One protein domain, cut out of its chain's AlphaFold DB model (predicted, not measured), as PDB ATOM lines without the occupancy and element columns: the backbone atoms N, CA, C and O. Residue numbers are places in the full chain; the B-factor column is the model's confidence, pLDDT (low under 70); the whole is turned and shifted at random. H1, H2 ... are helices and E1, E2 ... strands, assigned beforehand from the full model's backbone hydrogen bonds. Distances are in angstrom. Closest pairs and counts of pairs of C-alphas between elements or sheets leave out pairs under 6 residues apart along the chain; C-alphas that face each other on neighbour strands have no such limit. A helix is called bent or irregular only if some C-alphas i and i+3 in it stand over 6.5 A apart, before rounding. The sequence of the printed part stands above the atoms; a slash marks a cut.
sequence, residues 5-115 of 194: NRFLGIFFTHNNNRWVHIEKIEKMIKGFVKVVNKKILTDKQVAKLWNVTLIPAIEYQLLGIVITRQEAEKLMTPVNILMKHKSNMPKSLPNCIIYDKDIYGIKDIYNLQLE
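AT A GLANCE: This is residues 5 to 115 of the 194 residues of an uncharacterized protein of Rhizophagus irregularis (UniProt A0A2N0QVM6). Three long helices, H1, H2 and H3, stand in an up-and-down bundle, each running against the one before; H5 packs on H2 and H3 near their link, and the small strand hairpin E1 and E2 lies at one end of the length. The 111 printed residues hold, in order, E1, E2, H1, H2, H3, H4 and H5, mostly helix, with the two strands antiparallel. The whole is compact, radius of gyration of the C-alphas 14.5 A, yet elongated, 45 by 26 by 21 A.

IN THESE COORDINATES: Find C-alpha 5 at (-28.699, 8.251, 12.061), where E1, residues 5 to 7, begins; E2 is residues 10 to 13. From C-alpha 18 at (-40.513, 14.704, 7.031), H1 runs 30.9 A to residue 38. H2, residues 43 to 62, spans 26.0 A, with a kink of 38 degrees near residue 56; H3, residues 69 to 86, spans 25.3 A and is only just irregular, C-alphas 75 and 78 being 7.0 A apart. H4 is residues 96 to 99; H5, residues 109 to 115, ends at (-55.689, 4.013, 13.434).

HOW THE PARTS SIT: Look first at the hairpin E1 and E2: N 5 and O 12 are 2.9 A apart, within hydrogen-bond range. H1 touches H2, closest C-alphas Ile 25 and Ile 58, 6.4 A, at a shallow tilt of 17 degrees, opposite ways. H3 touches H1 with residues 75 to 82 alone, closest C-alphas Glu 26 and Leu 75, 6.1 A. H2 touches H3 with residues 43 to 47 alone, closest C-alphas Asp 43 and Lys 86, 5.3 A. H5 touches H3, closest C-alphas Ala 72 and Tyr 110, 5.5 A, at a steep tilt of 56 degrees. H4 is close to H3 but not clearly touching, closest C-alphas Asn 80 and Ile 98, 7.3 A. Every O i to N i+4 pair is within hydrogen-bond range in H5; H1 has 16 of 17, H2 13 of 16, H3 12 of 14, and H4 is too short for one.

THE WHOLE: The C-alphas farthest apart, His 14 and Asn 88, are 45.5 A apart. The printed part has no cut and no long link; pLDDT is under 70 at residues 14 to 15.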
ATOM      1  N   ASN A   5     -28.963   9.594  11.562       76.69
ATOM      2  CA  ASN A   5     -28.699   8.251  12.061       76.69
ATOM      3  C   ASN A   5     -29.830   7.310  11.660       76.69
ATOM      4  O   ASN A   5     -31.008   7.678  11.657       76.69
ATOM      5  N   ARG A   6     -29.479   6.066  11.333       77.00
ATOM      6  CA  ARG A   6     -30.460   5.018  11.054       77.00
ATOM      7  C   ARG A   6     -30.639   4.160  12.296       77.00
ATOM      8  O   ARG A   6     -29.681   3.555  12.760       77.00
ATOM      9  N   PHE A   7     -31.865   4.065  12.787       76.12
ATOM     10  CA  PHE A   7     -32.206   3.210  13.918       76.12
ATOM     11  C   PHE A   7     -33.350   2.282  13.521       76.12
ATOM     12  O   PHE A   7     -34.374   2.738  13.010       76.12
ATOM     13  N   LEU A   8     -33.130   0.970  13.664       79.50
ATOM     14  CA  LEU A   8     -34.078  -0.088  13.286       79.50
ATOM     15  C   LEU A   8     -34.692   0.111  11.887       79.50
ATOM     16  O   LEU A   8     -35.877  -0.103  11.656       79.50
ATOM     17  N   GLY A   9     -33.899   0.589  10.928       70.44
ATOM     18  CA  GLY A   9     -34.366   0.817   9.564       70.44
ATOM     19  C   GLY A   9     -35.067   2.158   9.311       70.44
ATOM     20  O   GLY A   9     -35.207   2.496   8.133       70.44
ATOM     21  N   ILE A  10     -35.430   2.942  10.333       74.88
ATOM     22  CA  ILE A  10     -35.952   4.319  10.225       74.88
ATOM     23  C   ILE A  10     -34.773   5.300  10.162       74.88
ATOM     24  O   ILE A  10     -33.766   5.103  10.839       74.88
ATOM     25  N   PHE A  11     -34.860   6.322   9.307       73.62
ATOM     26  CA  PHE A  11     -33.796   7.315   9.147       73.62
ATOM     27  C   PHE A  11     -34.174   8.607   9.863       73.62
ATOM     28  O   PHE A  11     -35.092   9.294   9.431       73.62
ATOM     29  N   PHE A  12     -33.461   8.938  10.933       73.75
ATOM     30  CA  PHE A  12     -33.685  10.147  11.711       73.75
ATOM     31  C   PHE A  12     -32.696  11.213  11.264       73.75
ATOM     32  O   PHE A  12     -31.487  11.075  11.430       73.75
ATOM     33  N   THR A  13     -33.215  12.286  10.675       72.81
ATOM     34  CA  THR A  13     -32.399  13.464  10.356       72.81
ATOM     35  C   THR A  13     -32.326  14.377  11.569       72.81
ATOM     36  O   THR A  13     -33.326  14.539  12.267       72.81
ATOM     37  N   HIS A  14     -31.186  15.040  11.776       66.38
ATOM     38  CA  HIS A  14     -31.041  16.040  12.842       66.38
ATOM     39  C   HIS A  14     -32.145  17.113  12.779       66.38
ATOM     40  O   HIS A  14     -32.695  17.542  13.789       66.38
ATOM     41  N   ASN A  15     -32.547  17.481  11.561       68.44
ATOM     42  CA  ASN A  15     -33.557  18.507  11.324       68.44
ATOM     43  C   ASN A  15     -34.992  17.951  11.288       68.44
ATOM     44  O   ASN A  15     -35.879  18.676  10.842       68.44
ATOM     45  N   ASN A  16     -35.227  16.691  11.668       70.38
ATOM     46  CA  ASN A  16     -36.508  15.976  11.570       70.38
ATOM     47  C   ASN A  16     -37.281  16.258  10.259       70.38
ATOM     48  O   ASN A  16     -38.427  16.712  10.234       70.38
ATOM     49  N   ASN A  17     -36.591  16.087   9.132       79.06
ATOM     50  CA  ASN A  17     -37.108  16.350   7.801       79.06
ATOM     51  C   ASN A  17     -38.093  15.254   7.357       79.06
ATOM     52  O   ASN A  17     -37.686  14.191   6.879       79.06
ATOM     53  N   ARG A  18     -39.392  15.566   7.449       83.19
ATOM     54  CA  ARG A  18     -40.513  14.704   7.031       83.19
ATOM     55  C   ARG A  18     -40.367  14.175   5.601       83.19
ATOM     56  O   ARG A  18     -40.676  13.012   5.349       83.19
ATOM     57  N   TRP A  19     -39.826  14.981   4.684       84.00
ATOM     58  CA  TRP A  19     -39.695  14.614   3.271       84.00
ATOM     59  C   TRP A  19     -38.868  13.353   3.045       84.00
ATOM     60  O   TRP A  19     -39.175  12.585   2.144       84.00
ATOM     61  N   VAL A  20     -37.857  13.095   3.880       83.56
ATOM     62  CA  VAL A  20     -37.014  11.898   3.739       83.56
ATOM     63  C   VAL A  20     -37.819  10.619   3.980       83.56
ATOM     64  O   VAL A  20     -37.625   9.620   3.286       83.56
ATOM     65  N   HIS A  21     -38.751  10.651   4.932       84.00
ATOM     66  CA  HIS A  21     -39.628   9.521   5.220       84.00
ATOM     67  C   HIS A  21     -40.695   9.353   4.134       84.00
ATOM     68  O   HIS A  21     -40.904   8.235   3.666       84.00
ATOM     69  N   ILE A  22     -41.308  10.452   3.679       90.06
ATOM     70  CA  ILE A  22     -42.300  10.430   2.591       90.06
ATOM     71  C   ILE A  22     -41.671   9.884   1.304       90.06
ATOM     72  O   ILE A  22     -42.220   8.966   0.700       90.06
ATOM     73  N   GLU A  23     -40.483  10.364   0.924       90.69
ATOM     74  CA  GLU A  23     -39.749   9.897  -0.260       90.69
ATOM     75  C   GLU A  23     -39.423   8.398  -0.161       90.69
ATOM     76  O   GLU A  23     -39.466   7.663  -1.150       90.69
ATOM     77  N   LYS A  24     -39.110   7.909   1.042       90.25
ATOM     78  CA  LYS A  24     -38.849   6.488   1.273       90.25
ATOM     79  C   LYS A  24     -40.111   5.638   1.122       90.25
ATOM     80  O   LYS A  24     -40.047   4.607   0.454       90.25
ATOM     81  N   ILE A  25     -41.241   6.074   1.684       93.44
ATOM     82  CA  ILE A  25     -42.544   5.416   1.491       93.44
ATOM     83  C   ILE A  25     -42.903   5.409   0.002       93.44
ATOM     84  O   ILE A  25     -43.245   4.367  -0.553       93.44
ATOM     85  N   GLU A  26     -42.737   6.539  -0.681       96.00
ATOM     86  CA  GLU A  26     -42.997   6.660  -2.113       96.00
ATOM     87  C   GLU A  26     -42.132   5.692  -2.936       96.00
ATOM     88  O   GLU A  26     -42.639   5.008  -3.827       96.00
ATOM     89  N   LYS A  27     -40.837   5.565  -2.614       95.75
ATOM     90  CA  LYS A  27     -39.936   4.584  -3.245       95.75
ATOM     91  C   LYS A  27     -40.387   3.145  -3.001       95.75
ATOM     92  O   LYS A  27     -40.351   2.349  -3.939       95.75
ATOM     93  N   MET A  28     -40.830   2.809  -1.787       95.12
ATOM     94  CA  MET A  28     -41.363   1.478  -1.468       95.12
ATOM     95  C   MET A  28     -42.601   1.158  -2.315       95.12
ATOM     96  O   MET A  28     -42.659   0.099  -2.941       95.12
ATOM     97  N   ILE A  29     -43.547   2.097  -2.405       97.12
ATOM     98  CA  ILE A  29     -44.778   1.941  -3.191       97.12
ATOM     99  C   ILE A  29     -44.457   1.824  -4.684       97.12
ATOM    100  O   ILE A  29     -44.908   0.886  -5.341       97.12
ATOM    101  N   LYS A  30     -43.631   2.722  -5.234       97.12
ATOM    102  CA  LYS A  30     -43.215   2.668  -6.647       97.12
ATOM    103  C   LYS A  30     -42.485   1.366  -6.974       97.12
ATOM    104  O   LYS A  30     -42.722   0.784  -8.032       97.12
ATOM    105  N   GLY A  31     -41.623   0.894  -6.072       96.56
ATOM    106  CA  GLY A  31     -40.933  -0.388  -6.199       96.56
ATOM    107  C   GLY A  31     -41.913  -1.558  -6.267       96.56
ATOM    108  O   GLY A  31     -41.847  -2.356  -7.202       96.56
ATOM    109  N   PHE A  32     -42.869  -1.612  -5.336       96.56
ATOM    110  CA  PHE A  32     -43.935  -2.612  -5.332       96.56
ATOM    111  C   PHE A  32     -44.747  -2.594  -6.630       96.56
ATOM    112  O   PHE A  32     -44.857  -3.619  -7.302       96.56
ATOM    113  N   VAL A  33     -45.245  -1.419  -7.029       96.81
ATOM    114  CA  VAL A  33     -46.057  -1.255  -8.242       96.81
ATOM    115  C   VAL A  33     -45.284  -1.706  -9.478       96.81
ATOM    116  O   VAL A  33     -45.818  -2.449 -10.296       96.81
ATOM    117  N   LYS A  34     -44.001  -1.344  -9.596       96.44
ATOM    118  CA  LYS A  34     -43.145  -1.757 -10.718       96.44
ATOM    119  C   LYS A  34     -42.990  -3.277 -10.805       96.44
ATOM    120  O   LYS A  34     -43.011  -3.820 -11.909       96.44
ATOM    121  N   VAL A  35     -42.815  -3.956  -9.670       94.81
ATOM    122  CA  VAL A  35     -42.668  -5.420  -9.624       94.81
ATOM    123  C   VAL A  35     -43.990  -6.101  -9.963       94.81
ATOM    124  O   VAL A  35     -44.026  -6.960 -10.840       94.81
ATOM    125  N   VAL A  36     -45.078  -5.702  -9.306       94.81
ATOM    126  CA  VAL A  36     -46.399  -6.315  -9.480       94.81
ATOM    127  C   VAL A  36     -46.956  -6.083 -10.878       94.81
ATOM    128  O   VAL A  36     -47.538  -6.998 -11.459       94.81
ATOM    129  N   ASN A  37     -46.752  -4.895 -11.454       93.00
ATOM    130  CA  ASN A  37     -47.271  -4.590 -12.782       93.00
ATOM    131  C   ASN A  37     -46.756  -5.584 -13.835       93.00
ATOM    132  O   ASN A  37     -47.534  -6.065 -14.656       93.00
ATOM    133  N   LYS A  38     -45.476  -5.970 -13.740       92.25
ATOM    134  CA  LYS A  38     -44.823  -6.927 -14.646       92.25
ATOM    135  C   LYS A  38     -45.233  -8.384 -14.432       92.25
ATOM    136  O   LYS A  38     -44.996  -9.203 -15.311       92.25
ATOM    137  N   LYS A  39     -45.791  -8.733 -13.270       91.81
ATOM    138  CA  LYS A  39     -46.162 -10.116 -12.954       91.81
ATOM    139  C   LYS A  39     -47.595 -10.423 -13.390       91.81
ATOM    140  O   LYS A  39     -48.491  -9.579 -13.290       91.81
ATOM    141  N   ILE A  40     -47.802 -11.660 -13.839       91.19
ATOM    142  CA  ILE A  40     -49.127 -12.228 -14.108       91.19
ATOM    143  C   ILE A  40     -49.715 -12.628 -12.753       91.19
ATOM    144  O   ILE A  40     -49.360 -13.657 -12.187       91.19
ATOM    145  N   LEU A  41     -50.531 -11.743 -12.190       92.38
ATOM    146  CA  LEU A  41     -51.182 -11.891 -10.891       92.38
ATOM    147  C   LEU A  41     -52.638 -11.469 -11.038       92.38
ATOM    148  O   LEU A  41     -52.928 -10.517 -11.767       92.38
ATOM    149  N   THR A  42     -53.525 -12.144 -10.316       92.94
ATOM    150  CA  THR A  42     -54.924 -11.722 -10.190       92.94
ATOM    151  C   THR A  42     -55.021 -10.447  -9.353       92.94
ATOM    152  O   THR A  42     -54.216 -10.205  -8.451       92.94
ATOM    153  N   ASP A  43     -56.029  -9.632  -9.632       93.44
ATOM    154  CA  ASP A  43     -56.411  -8.448  -8.856       93.44
ATOM    155  C   ASP A  43     -56.497  -8.720  -7.338       93.44
ATOM    156  O   ASP A  43     -55.900  -7.994  -6.539       93.44
ATOM    157  N   LYS A  44     -57.130  -9.825  -6.927       94.75
ATOM    158  CA  LYS A  44     -57.226 -10.243  -5.517       94.75
ATOM    159  C   LYS A  44     -55.868 -10.594  -4.908       94.75
ATOM    160  O   LYS A  44     -55.600 -10.238  -3.758       94.75
ATOM    161  N   GLN A  45     -54.983 -11.252  -5.660       95.31
ATOM    162  CA  GLN A  45     -53.613 -11.514  -5.203       95.31
ATOM    163  C   GLN A  45     -52.836 -10.211  -5.002       95.31
ATOM    164  O   GLN A  45     -52.105 -10.090  -4.020       95.31
ATOM    165  N   VAL A  46     -53.009  -9.223  -5.885       96.00
ATOM    166  CA  VAL A  46     -52.370  -7.907  -5.732       96.00
ATOM    167  C   VAL A  46     -52.862  -7.196  -4.474       96.00
ATOM    168  O   VAL A  46     -52.034  -6.744  -3.680       96.00
ATOM    169  N   ALA A  47     -54.178  -7.155  -4.247       96.62
ATOM    170  CA  ALA A  47     -54.760  -6.571  -3.038       96.62
ATOM    171  C   ALA A  47     -54.240  -7.263  -1.766       96.62
ATOM    172  O   ALA A  47     -53.835  -6.607  -0.800       96.62
ATOM    173  N   LYS A  48     -54.154  -8.600  -1.779       95.88
ATOM    174  CA  LYS A  48     -53.609  -9.371  -0.656       95.88
ATOM    175  C   LYS A  48     -52.130  -9.075  -0.416       95.88
ATOM    176  O   LYS A  48     -51.739  -8.878   0.734       95.88
ATOM    177  N   LEU A  49     -51.320  -9.017  -1.474       96.50
ATOM    178  CA  LEU A  49     -49.902  -8.672  -1.376       96.50
ATOM    179  C   LEU A  49     -49.721  -7.274  -0.790       96.50
ATOM    180  O   LEU A  49     -48.926  -7.118   0.132       96.50
ATOM    181  N   TRP A  50     -50.483  -6.282  -1.253       96.62
ATOM    182  CA  TRP A  50     -50.458  -4.933  -0.688       96.62
ATOM    183  C   TRP A  50     -50.716  -4.951   0.825       96.62
ATOM    184  O   TRP A  50     -49.886  -4.483   1.608       96.62
ATOM    185  N   ASN A  51     -51.820  -5.577   1.239       96.88
ATOM    186  CA  ASN A  51     -52.252  -5.613   2.634       96.88
ATOM    187  C   ASN A  51     -51.302  -6.382   3.563       96.88
ATOM    188  O   ASN A  51     -51.161  -6.009   4.724       96.88
ATOM    189  N   VAL A  52     -50.679  -7.463   3.088       96.19
ATOM    190  CA  VAL A  52     -49.809  -8.311   3.922       96.19
ATOM    191  C   VAL A  52     -48.359  -7.834   3.918       96.19
ATOM    192  O   VAL A  52     -47.666  -8.010   4.913       96.19
ATOM    193  N   THR A  53     -47.880  -7.235   2.824       94.12
ATOM    194  CA  THR A  53     -46.449  -6.910   2.675       94.12
ATOM    195  C   THR A  53     -46.157  -5.421   2.803       94.12
ATOM    196  O   THR A  53     -45.251  -5.039   3.543       94.12
ATOM    197  N   LEU A  54     -46.914  -4.565   2.113       95.12
ATOM    198  CA  LEU A  54     -46.614  -3.134   2.058       95.12
ATOM    199  C   LEU A  54     -47.183  -2.398   3.256       95.12
ATOM    200  O   LEU A  54     -46.485  -1.567   3.825       95.12
ATOM    201  N   ILE A  55     -48.404  -2.732   3.673       96.00
ATOM    202  CA  ILE A  55     -49.046  -2.060   4.802       96.00
ATOM    203  C   ILE A  55     -48.208  -2.124   6.084       96.00
ATOM    204  O   ILE A  55     -47.930  -1.048   6.607       96.00
ATOM    205  N   PRO A  56     -47.707  -3.286   6.557       94.62
ATOM    206  CA  PRO A  56     -46.878  -3.317   7.766       94.62
ATOM    207  C   PRO A  56     -45.581  -2.507   7.620       94.62
ATOM    208  O   PRO A  56     -45.127  -1.844   8.550       94.62
ATOM    209  N   ALA A  57     -44.981  -2.527   6.427       92.69
ATOM    210  CA  ALA A  57     -43.752  -1.792   6.160       92.69
ATOM    211  C   ALA A  57     -43.984  -0.268   6.136       92.69
ATOM    212  O   ALA A  57     -43.130   0.490   6.602       92.69
ATOM    213  N   ILE A  58     -45.129   0.180   5.609       94.00
ATOM    214  CA  ILE A  58     -45.553   1.585   5.601       94.00
ATOM    215  C   ILE A  58     -45.951   2.027   7.010       94.00
ATOM    216  O   ILE A  58     -45.478   3.067   7.452       94.00
ATOM    217  N   GLU A  59     -46.740   1.227   7.729       92.06
ATOM    218  CA  GLU A  59     -47.128   1.452   9.128       92.06
ATOM    219  C   GLU A  59     -45.902   1.752   9.992       92.06
ATOM    220  O   GLU A  59     -45.845   2.768  10.682       92.06
ATOM    221  N   TYR A  60     -44.852   0.945   9.845       89.81
ATOM    222  CA  TYR A  60     -43.595   1.164  10.547       89.81
ATOM    223  C   TYR A  60     -42.897   2.487  10.177       89.81
ATOM    224  O   TYR A  60     -42.281   3.121  11.032       89.81
ATOM    225  N   GLN A  61     -42.981   2.946   8.920       87.44
ATOM    226  CA  GLN A  61     -42.463   4.274   8.553       87.44
ATOM    227  C   GLN A  61     -43.328   5.413   9.114       87.44
ATOM    228  O   GLN A  61     -42.777   6.452   9.485       87.44
ATOM    229  N   LEU A  62     -44.648   5.219   9.195       89.00
ATOM    230  CA  LEU A  62     -45.601   6.193   9.737       89.00
ATOM    231  C   LEU A  62     -45.449   6.394  11.251       89.00
ATOM    232  O   LEU A  62     -45.793   7.453  11.752       89.00
ATOM    233  N   LEU A  63     -44.852   5.456  11.992       83.31
ATOM    234  CA  LEU A  63     -44.509   5.691  13.405       83.31
ATOM    235  C   LEU A  63     -43.528   6.859  13.602       83.31
ATOM    236  O   LEU A  63     -43.465   7.445  14.680       83.31
ATOM    237  N   GLY A  64     -42.728   7.182  12.581       80.12
ATOM    238  CA  GLY A  64     -41.748   8.264  12.647       80.12
ATOM    239  C   GLY A  64     -42.269   9.618  12.166       80.12
ATOM    240  O   GLY A  64     -41.630  10.634  12.433       80.12
ATOM    241  N   ILE A  65     -43.390   9.651  11.439       87.12
ATOM    242  CA  ILE A  65     -43.898  10.861  10.789       87.12
ATOM    243  C   ILE A  65     -45.418  10.868  10.697       87.12
ATOM    244  O   ILE A  65     -46.045   9.858  10.417       87.12
ATOM    245  N   VAL A  66     -45.997  12.058  10.793       87.94
ATOM    246  CA  VAL A  66     -47.400  12.277  10.451       87.94
ATOM    247  C   VAL A  66     -47.475  12.896   9.054       87.94
ATOM    248  O   VAL A  66     -46.728  13.826   8.734       87.94
ATOM    249  N   ILE A  67     -48.350  12.368   8.203       90.06
ATOM    250  CA  ILE A  67     -48.659  12.888   6.866       90.06
ATOM    251  C   ILE A  67     -50.071  13.467   6.806       90.06
ATOM    252  O   ILE A  67     -50.980  13.059   7.526       90.06
ATOM    253  N   THR A  68     -50.255  14.433   5.920       90.44
ATOM    254  CA  THR A  68     -51.553  15.025   5.594       90.44
ATOM    255  C   THR A  68     -52.389  14.085   4.728       90.44
ATOM    256  O   THR A  68     -51.865  13.177   4.076       90.44
ATOM    257  N   ARG A  69     -53.698  14.348   4.650       91.44
ATOM    258  CA  ARG A  69     -54.600  13.618   3.746       91.44
ATOM    259  C   ARG A  69     -54.146  13.706   2.286       91.44
ATOM    260  O   ARG A  69     -54.062  12.690   1.610       91.44
ATOM    261  N   GLN A  70     -53.756  14.898   1.834       91.56
ATOM    262  CA  GLN A  70     -53.283  15.115   0.462       91.56
ATOM    263  C   GLN A  70     -51.994  14.339   0.152       91.56
ATOM    264  O   GLN A  70     -51.834  13.810  -0.947       91.56
ATOM    265  N   GLU A  71     -51.054  14.265   1.101       93.00
ATOM    266  CA  GLU A  71     -49.839  13.454   0.947       93.00
ATOM    267  C   GLU A  71     -50.183  11.961   0.852       93.00
ATOM    268  O   GLU A  71     -49.664  11.272  -0.026       93.00
ATOM    269  N   ALA A  72     -51.098  11.469   1.691       95.12
ATOM    270  CA  ALA A  72     -51.550  10.079   1.650       95.12
ATOM    271  C   ALA A  72     -52.257   9.727   0.327       95.12
ATOM    272  O   ALA A  72     -51.949   8.706  -0.286       95.12
ATOM    273  N   GLU A  73     -53.140  10.598  -0.170       94.94
ATOM    274  CA  GLU A  73     -53.826  10.431  -1.461       94.94
ATOM    275  C   GLU A  73     -52.836  10.379  -2.637       94.94
ATOM    276  O   GLU A  73     -52.949   9.532  -3.533       94.94
ATOM    277  N   LYS A  74     -51.807  11.237  -2.614       96.31
ATOM    278  CA  LYS A  74     -50.711  11.197  -3.596       96.31
ATOM    279  C   LYS A  74     -49.956   9.868  -3.544       96.31
ATOM    280  O   LYS A  74     -49.704   9.280  -4.595       96.31
ATOM    281  N   LEU A  75     -49.648   9.362  -2.349       96.81
ATOM    282  CA  LEU A  75     -48.980   8.066  -2.168       96.81
ATOM    283  C   LEU A  75     -49.838   6.884  -2.654       96.81
ATOM    284  O   LEU A  75     -49.293   5.930  -3.210       96.81
ATOM    285  N   MET A  76     -51.164   6.958  -2.508       96.94
ATOM    286  CA  MET A  76     -52.097   5.911  -2.949       96.94
ATOM    287  C   MET A  76     -52.403   5.932  -4.450       96.94
ATOM    288  O   MET A  76     -52.768   4.905  -5.022       96.94
ATOM    289  N   THR A  77     -52.208   7.066  -5.125       96.44
ATOM    290  CA  THR A  77     -52.457   7.226  -6.569       96.44
ATOM    291  C   THR A  77     -51.864   6.101  -7.442       96.44
ATOM    292  O   THR A  77     -52.619   5.503  -8.215       96.44
ATOM    293  N   PRO A  78     -50.566   5.740  -7.344       96.50
ATOM    294  CA  PRO A  78     -50.000   4.659  -8.157       96.50
ATOM    295  C   PRO A  78     -50.617   3.280  -7.865       96.50
ATOM    296  O   PRO A  78     -50.717   2.457  -8.774       96.50
ATOM    297  N   VAL A  79     -51.071   3.032  -6.633       96.25
ATOM    298  CA  VAL A  79     -51.743   1.781  -6.241       96.25
ATOM    299  C   VAL A  79     -53.143   1.717  -6.845       96.25
ATOM    300  O   VAL A  79     -53.510   0.702  -7.432       96.25
ATOM    301  N   ASN A  80     -53.890   2.820  -6.792       96.19
ATOM    302  CA  ASN A  80     -55.224   2.914  -7.386       96.19
ATOM    303  C   ASN A  80     -55.191   2.681  -8.900       96.19
ATOM    304  O   ASN A  80     -56.024   1.956  -9.440       96.19
ATOM    305  N   ILE A  81     -54.194   3.251  -9.585       95.19
ATOM    306  CA  ILE A  81     -53.985   3.029 -11.020       95.19
ATOM    307  C   ILE A  81     -53.658   1.558 -11.297       95.19
ATOM    308  O   ILE A  81     -54.268   0.957 -12.180       95.19
ATOM    309  N   LEU A  82     -52.728   0.968 -10.537       95.69
ATOM    310  CA  LEU A  82     -52.357  -0.440 -10.682       95.69
ATOM    311  C   LEU A  82     -53.571  -1.360 -10.521       95.69
ATOM    312  O   LEU A  82     -53.761  -2.268 -11.325       95.69
ATOM    313  N   MET A  83     -54.388  -1.120  -9.500       96.12
ATOM    314  CA  MET A  83     -55.553  -1.948  -9.211       96.12
ATOM    315  C   MET A  83     -56.615  -1.845 -10.285       96.12
ATOM    316  O   MET A  83     -57.085  -2.879 -10.752       96.12
ATOM    317  N   LYS A  84     -56.931  -0.629 -10.744       95.19
ATOM    318  CA  LYS A  84     -57.849  -0.437 -11.873       95.19
ATOM    319  C   LYS A  84     -57.360  -1.156 -13.123       95.19
ATOM    320  O   LYS A  84     -58.137  -1.832 -13.783       95.19
ATOM    321  N   HIS A  85     -56.062  -1.084 -13.406       93.81
ATOM    322  CA  HIS A  85     -55.478  -1.785 -14.543       93.81
ATOM    323  C   HIS A  85     -55.552  -3.314 -14.391       93.81
ATOM    324  O   HIS A  85     -55.923  -4.006 -15.329       93.81
ATOM    325  N   LYS A  86     -55.225  -3.867 -13.215       93.25
ATOM    326  CA  LYS A  86     -55.248  -5.325 -12.975       93.25
ATOM    327  C   LYS A  86     -56.660  -5.919 -12.928       93.25
ATOM    328  O   LYS A  86     -56.809  -7.106 -13.184       93.25
ATOM    329  N   SER A  87     -57.664  -5.104 -12.624       93.12
ATOM    330  CA  SER A  87     -59.083  -5.483 -12.598       93.12
ATOM    331  C   SER A  87     -59.842  -5.114 -13.880       93.12
ATOM    332  O   SER A  87     -61.053  -5.303 -13.941       93.12
ATOM    333  N   ASN A  88     -59.159  -4.585 -14.907       93.25
ATOM    334  CA  ASN A  88     -59.771  -4.071 -16.142       93.25
ATOM    335  C   ASN A  88     -60.880  -3.025 -15.904       93.25
ATOM    336  O   ASN A  88     -61.821  -2.902 -16.688       93.25
ATOM    337  N   MET A  89     -60.774  -2.248 -14.825       94.12
ATOM    338  CA  MET A  89     -61.726  -1.188 -14.507       94.12
ATOM    339  C   MET A  89     -61.444   0.091 -15.312       94.12
ATOM    340  O   MET A  89     -60.279   0.459 -15.511       94.12
ATOM    341  N   PRO A  90     -62.487   0.849 -15.698       92.94
ATOM    342  CA  PRO A  90     -62.316   2.164 -16.301       92.94
ATOM    343  C   PRO A  90     -61.569   3.134 -15.380       92.94
ATOM    344  O   PRO A  90     -61.766   3.160 -14.163       92.94
ATOM    345  N   LYS A  91     -60.764   4.024 -15.968       89.69
ATOM    346  CA  LYS A  91     -60.032   5.058 -15.216       89.69
ATOM    347  C   LYS A  91     -60.969   5.988 -14.428       89.69
ATOM    348  O   LYS A  91     -60.609   6.397 -13.323       89.69
ATOM    349  N   SER A  92     -62.147   6.283 -14.983       90.50
ATOM    350  CA  SER A  92     -63.186   7.154 -14.413       90.50
ATOM    351  C   SER A  92     -63.928   6.554 -13.219       90.50
ATOM    352  O   SER A  92     -64.599   7.290 -12.503       90.50
ATOM    353  N   LEU A  93     -63.811   5.243 -12.984       92.75
ATOM    354  CA  LEU A  93     -64.515   4.579 -11.894       92.75
ATOM    355  C   LEU A  93     -64.073   5.153 -10.530       92.75
ATOM    356  O   LEU A  93     -62.874   5.372 -10.334       92.75
ATOM    357  N   PRO A  94     -64.973   5.389  -9.564       93.56
ATOM    358  CA  PRO A  94     -64.586   5.864  -8.237       93.56
ATOM    359  C   PRO A  94     -63.599   4.920  -7.527       93.56
ATOM    360  O   PRO A  94     -63.765   3.703  -7.540       93.56
ATOM    361  N   ASN A  95     -62.576   5.478  -6.867       94.25
ATOM    362  CA  ASN A  95     -61.568   4.674  -6.153       94.25
ATOM    363  C   ASN A  95     -62.133   3.968  -4.906       94.25
ATOM    364  O   ASN A  95     -61.512   3.027  -4.427       94.25
ATOM    365  N   CYS A  96     -63.293   4.387  -4.386       92.62
ATOM    366  CA  CYS A  96     -63.902   3.785  -3.194       92.62
ATOM    367  C   CYS A  96     -64.146   2.275  -3.341       92.62
ATOM    368  O   CYS A  96     -63.964   1.545  -2.375       92.62
ATOM    369  N   ILE A  97     -64.438   1.800  -4.555       93.56
ATOM    370  CA  ILE A  97     -64.631   0.375  -4.875       93.56
ATOM    371  C   ILE A  97     -63.379  -0.459  -4.557       93.56
ATOM    372  O   ILE A  97     -63.478  -1.616  -4.167       93.56
ATOM    373  N   ILE A  98     -62.186   0.128  -4.687       95.88
ATOM    374  CA  ILE A  98     -60.911  -0.548  -4.401       95.88
ATOM    375  C   ILE A  98     -60.731  -0.759  -2.888       95.88
ATOM    376  O   ILE A  98     -60.113  -1.730  -2.450       95.88
ATOM    377  N   TYR A  99     -61.266   0.158  -2.084       95.81
ATOM    378  CA  TYR A  99     -61.135   0.147  -0.628       95.81
ATOM    379  C   TYR A  99     -62.256  -0.625   0.070       95.81
ATOM    380  O   TYR A  99     -62.128  -0.952   1.250       95.81
ATOM    381  N   ASP A 100     -63.335  -0.927  -0.650       94.62
ATOM    382  CA  ASP A 100     -64.462  -1.688  -0.135       94.62
ATOM    383  C   ASP A 100     -64.022  -3.083   0.332       94.62
ATOM    384  O   ASP A 100     -63.352  -3.812  -0.407       94.62
ATOM    385  N   LYS A 101     -64.379  -3.438   1.571       92.56
ATOM    386  CA  LYS A 101     -63.934  -4.671   2.238       92.56
ATOM    387  C   LYS A 101     -64.472  -5.936   1.576       92.56
ATOM    388  O   LYS A 101     -63.770  -6.946   1.607       92.56
ATOM    389  N   ASP A 102     -65.657  -5.869   0.982       92.19
ATOM    390  CA  ASP A 102     -66.320  -7.019   0.370       92.19
ATOM    391  C   ASP A 102     -65.801  -7.274  -1.053       92.19
ATOM    392  O   ASP A 102     -65.937  -8.377  -1.586       92.19
ATOM    393  N   ILE A 103     -65.140  -6.278  -1.655       92.31
ATOM    394  CA  ILE A 103     -64.570  -6.365  -3.003       92.31
ATOM    395  C   ILE A 103     -63.070  -6.692  -2.957       92.31
ATOM    396  O   ILE A 103     -62.662  -7.813  -3.277       92.31
ATOM    397  N   TYR A 104     -62.229  -5.723  -2.578       93.94
ATOM    398  CA  TYR A 104     -60.765  -5.892  -2.542       93.94
ATOM    399  C   TYR A 104     -60.152  -5.599  -1.174       93.94
ATOM    400  O   TYR A 104     -59.091  -6.139  -0.849       93.94
ATOM    401  N   GLY A 105     -60.788  -4.740  -0.380       95.31
ATOM    402  CA  GLY A 105     -60.378  -4.389   0.971       95.31
ATOM    403  C   GLY A 105     -58.968  -3.819   1.041       95.31
ATOM    404  O   GLY A 105     -58.232  -4.125   1.982       95.31
ATOM    405  N   ILE A 106     -58.542  -3.044   0.038       96.62
ATOM    406  CA  ILE A 106     -57.228  -2.405   0.081       96.62
ATOM    407  C   ILE A 106     -57.197  -1.409   1.226       96.62
ATOM    408  O   ILE A 106     -58.007  -0.488   1.300       96.62
ATOM    409  N   LYS A 107     -56.223  -1.586   2.116       95.69
ATOM    410  CA  LYS A 107     -55.998  -0.640   3.199       95.69
ATOM    411  C   LYS A 107     -55.434   0.660   2.638       95.69
ATOM    412  O   LYS A 107     -54.406   0.667   1.955       95.69
ATOM    413  N   ASP A 108     -56.121   1.743   2.963       95.00
ATOM    414  CA  ASP A 108     -55.710   3.104   2.660       95.00
ATOM    415  C   ASP A 108     -54.682   3.609   3.687       95.00
ATOM    416  O   ASP A 108     -54.797   3.344   4.886       95.00
ATOM    417  N   ILE A 109     -53.667   4.339   3.214       96.00
ATOM    418  CA  ILE A 109     -52.557   4.826   4.049       96.00
ATOM    419  C   ILE A 109     -53.031   5.875   5.062       96.00
ATOM    420  O   ILE A 109     -52.525   5.903   6.183       96.00
ATOM    421  N   TYR A 110     -53.990   6.732   4.701       95.12
ATOM    422  CA  TYR A 110     -54.490   7.759   5.613       95.12
ATOM    423  C   TYR A 110     -55.292   7.131   6.753       95.12
ATOM    424  O   TYR A 110     -55.048   7.439   7.920       95.12
ATOM    425  N   ASN A 111     -56.184   6.195   6.426       93.94
ATOM    426  CA  ASN A 111     -56.942   5.445   7.429       93.94
ATOM    427  C   ASN A 111     -56.019   4.612   8.330       93.94
ATOM    428  O   ASN A 111     -56.166   4.641   9.550       93.94
ATOM    429  N   LEU A 112     -55.012   3.947   7.751       94.56
ATOM    430  CA  LEU A 112     -53.974   3.245   8.507       94.56
ATOM    431  C   LEU A 112     -53.276   4.184   9.499       94.56
ATOM    432  O   LEU A 112     -53.137   3.847  10.674       94.56
ATOM    433  N   GLN A 113     -52.867   5.374   9.053       94.06
ATOM    434  CA  GLN A 113     -52.243   6.361   9.926       94.06
ATOM    435  C   GLN A 113     -53.180   6.792  11.059       94.06
ATOM    436  O   GLN A 113     -52.735   6.883  12.201       94.06
ATOM    437  N   LEU A 114     -54.454   7.063  10.765       92.94
ATOM    438  CA  LEU A 114     -55.431   7.461  11.779       92.94
ATOM    439  C   LEU A 114     -55.577   6.398  12.867       92.94
ATOM    440  O   LEU A 114     -55.568   6.735  14.053       92.94
ATOM    441  N   GLU A 115     -55.648   5.124  12.482       92.31
ATOM    442  CA  GLU A 115     -55.689   4.013  13.434       92.31
ATOM    443  C   GLU A 115     -54.422   3.961  14.297       92.31
ATOM    444  O   GLU A 115     -54.511   3.828  15.521       92.31
TER     445      GLU A 115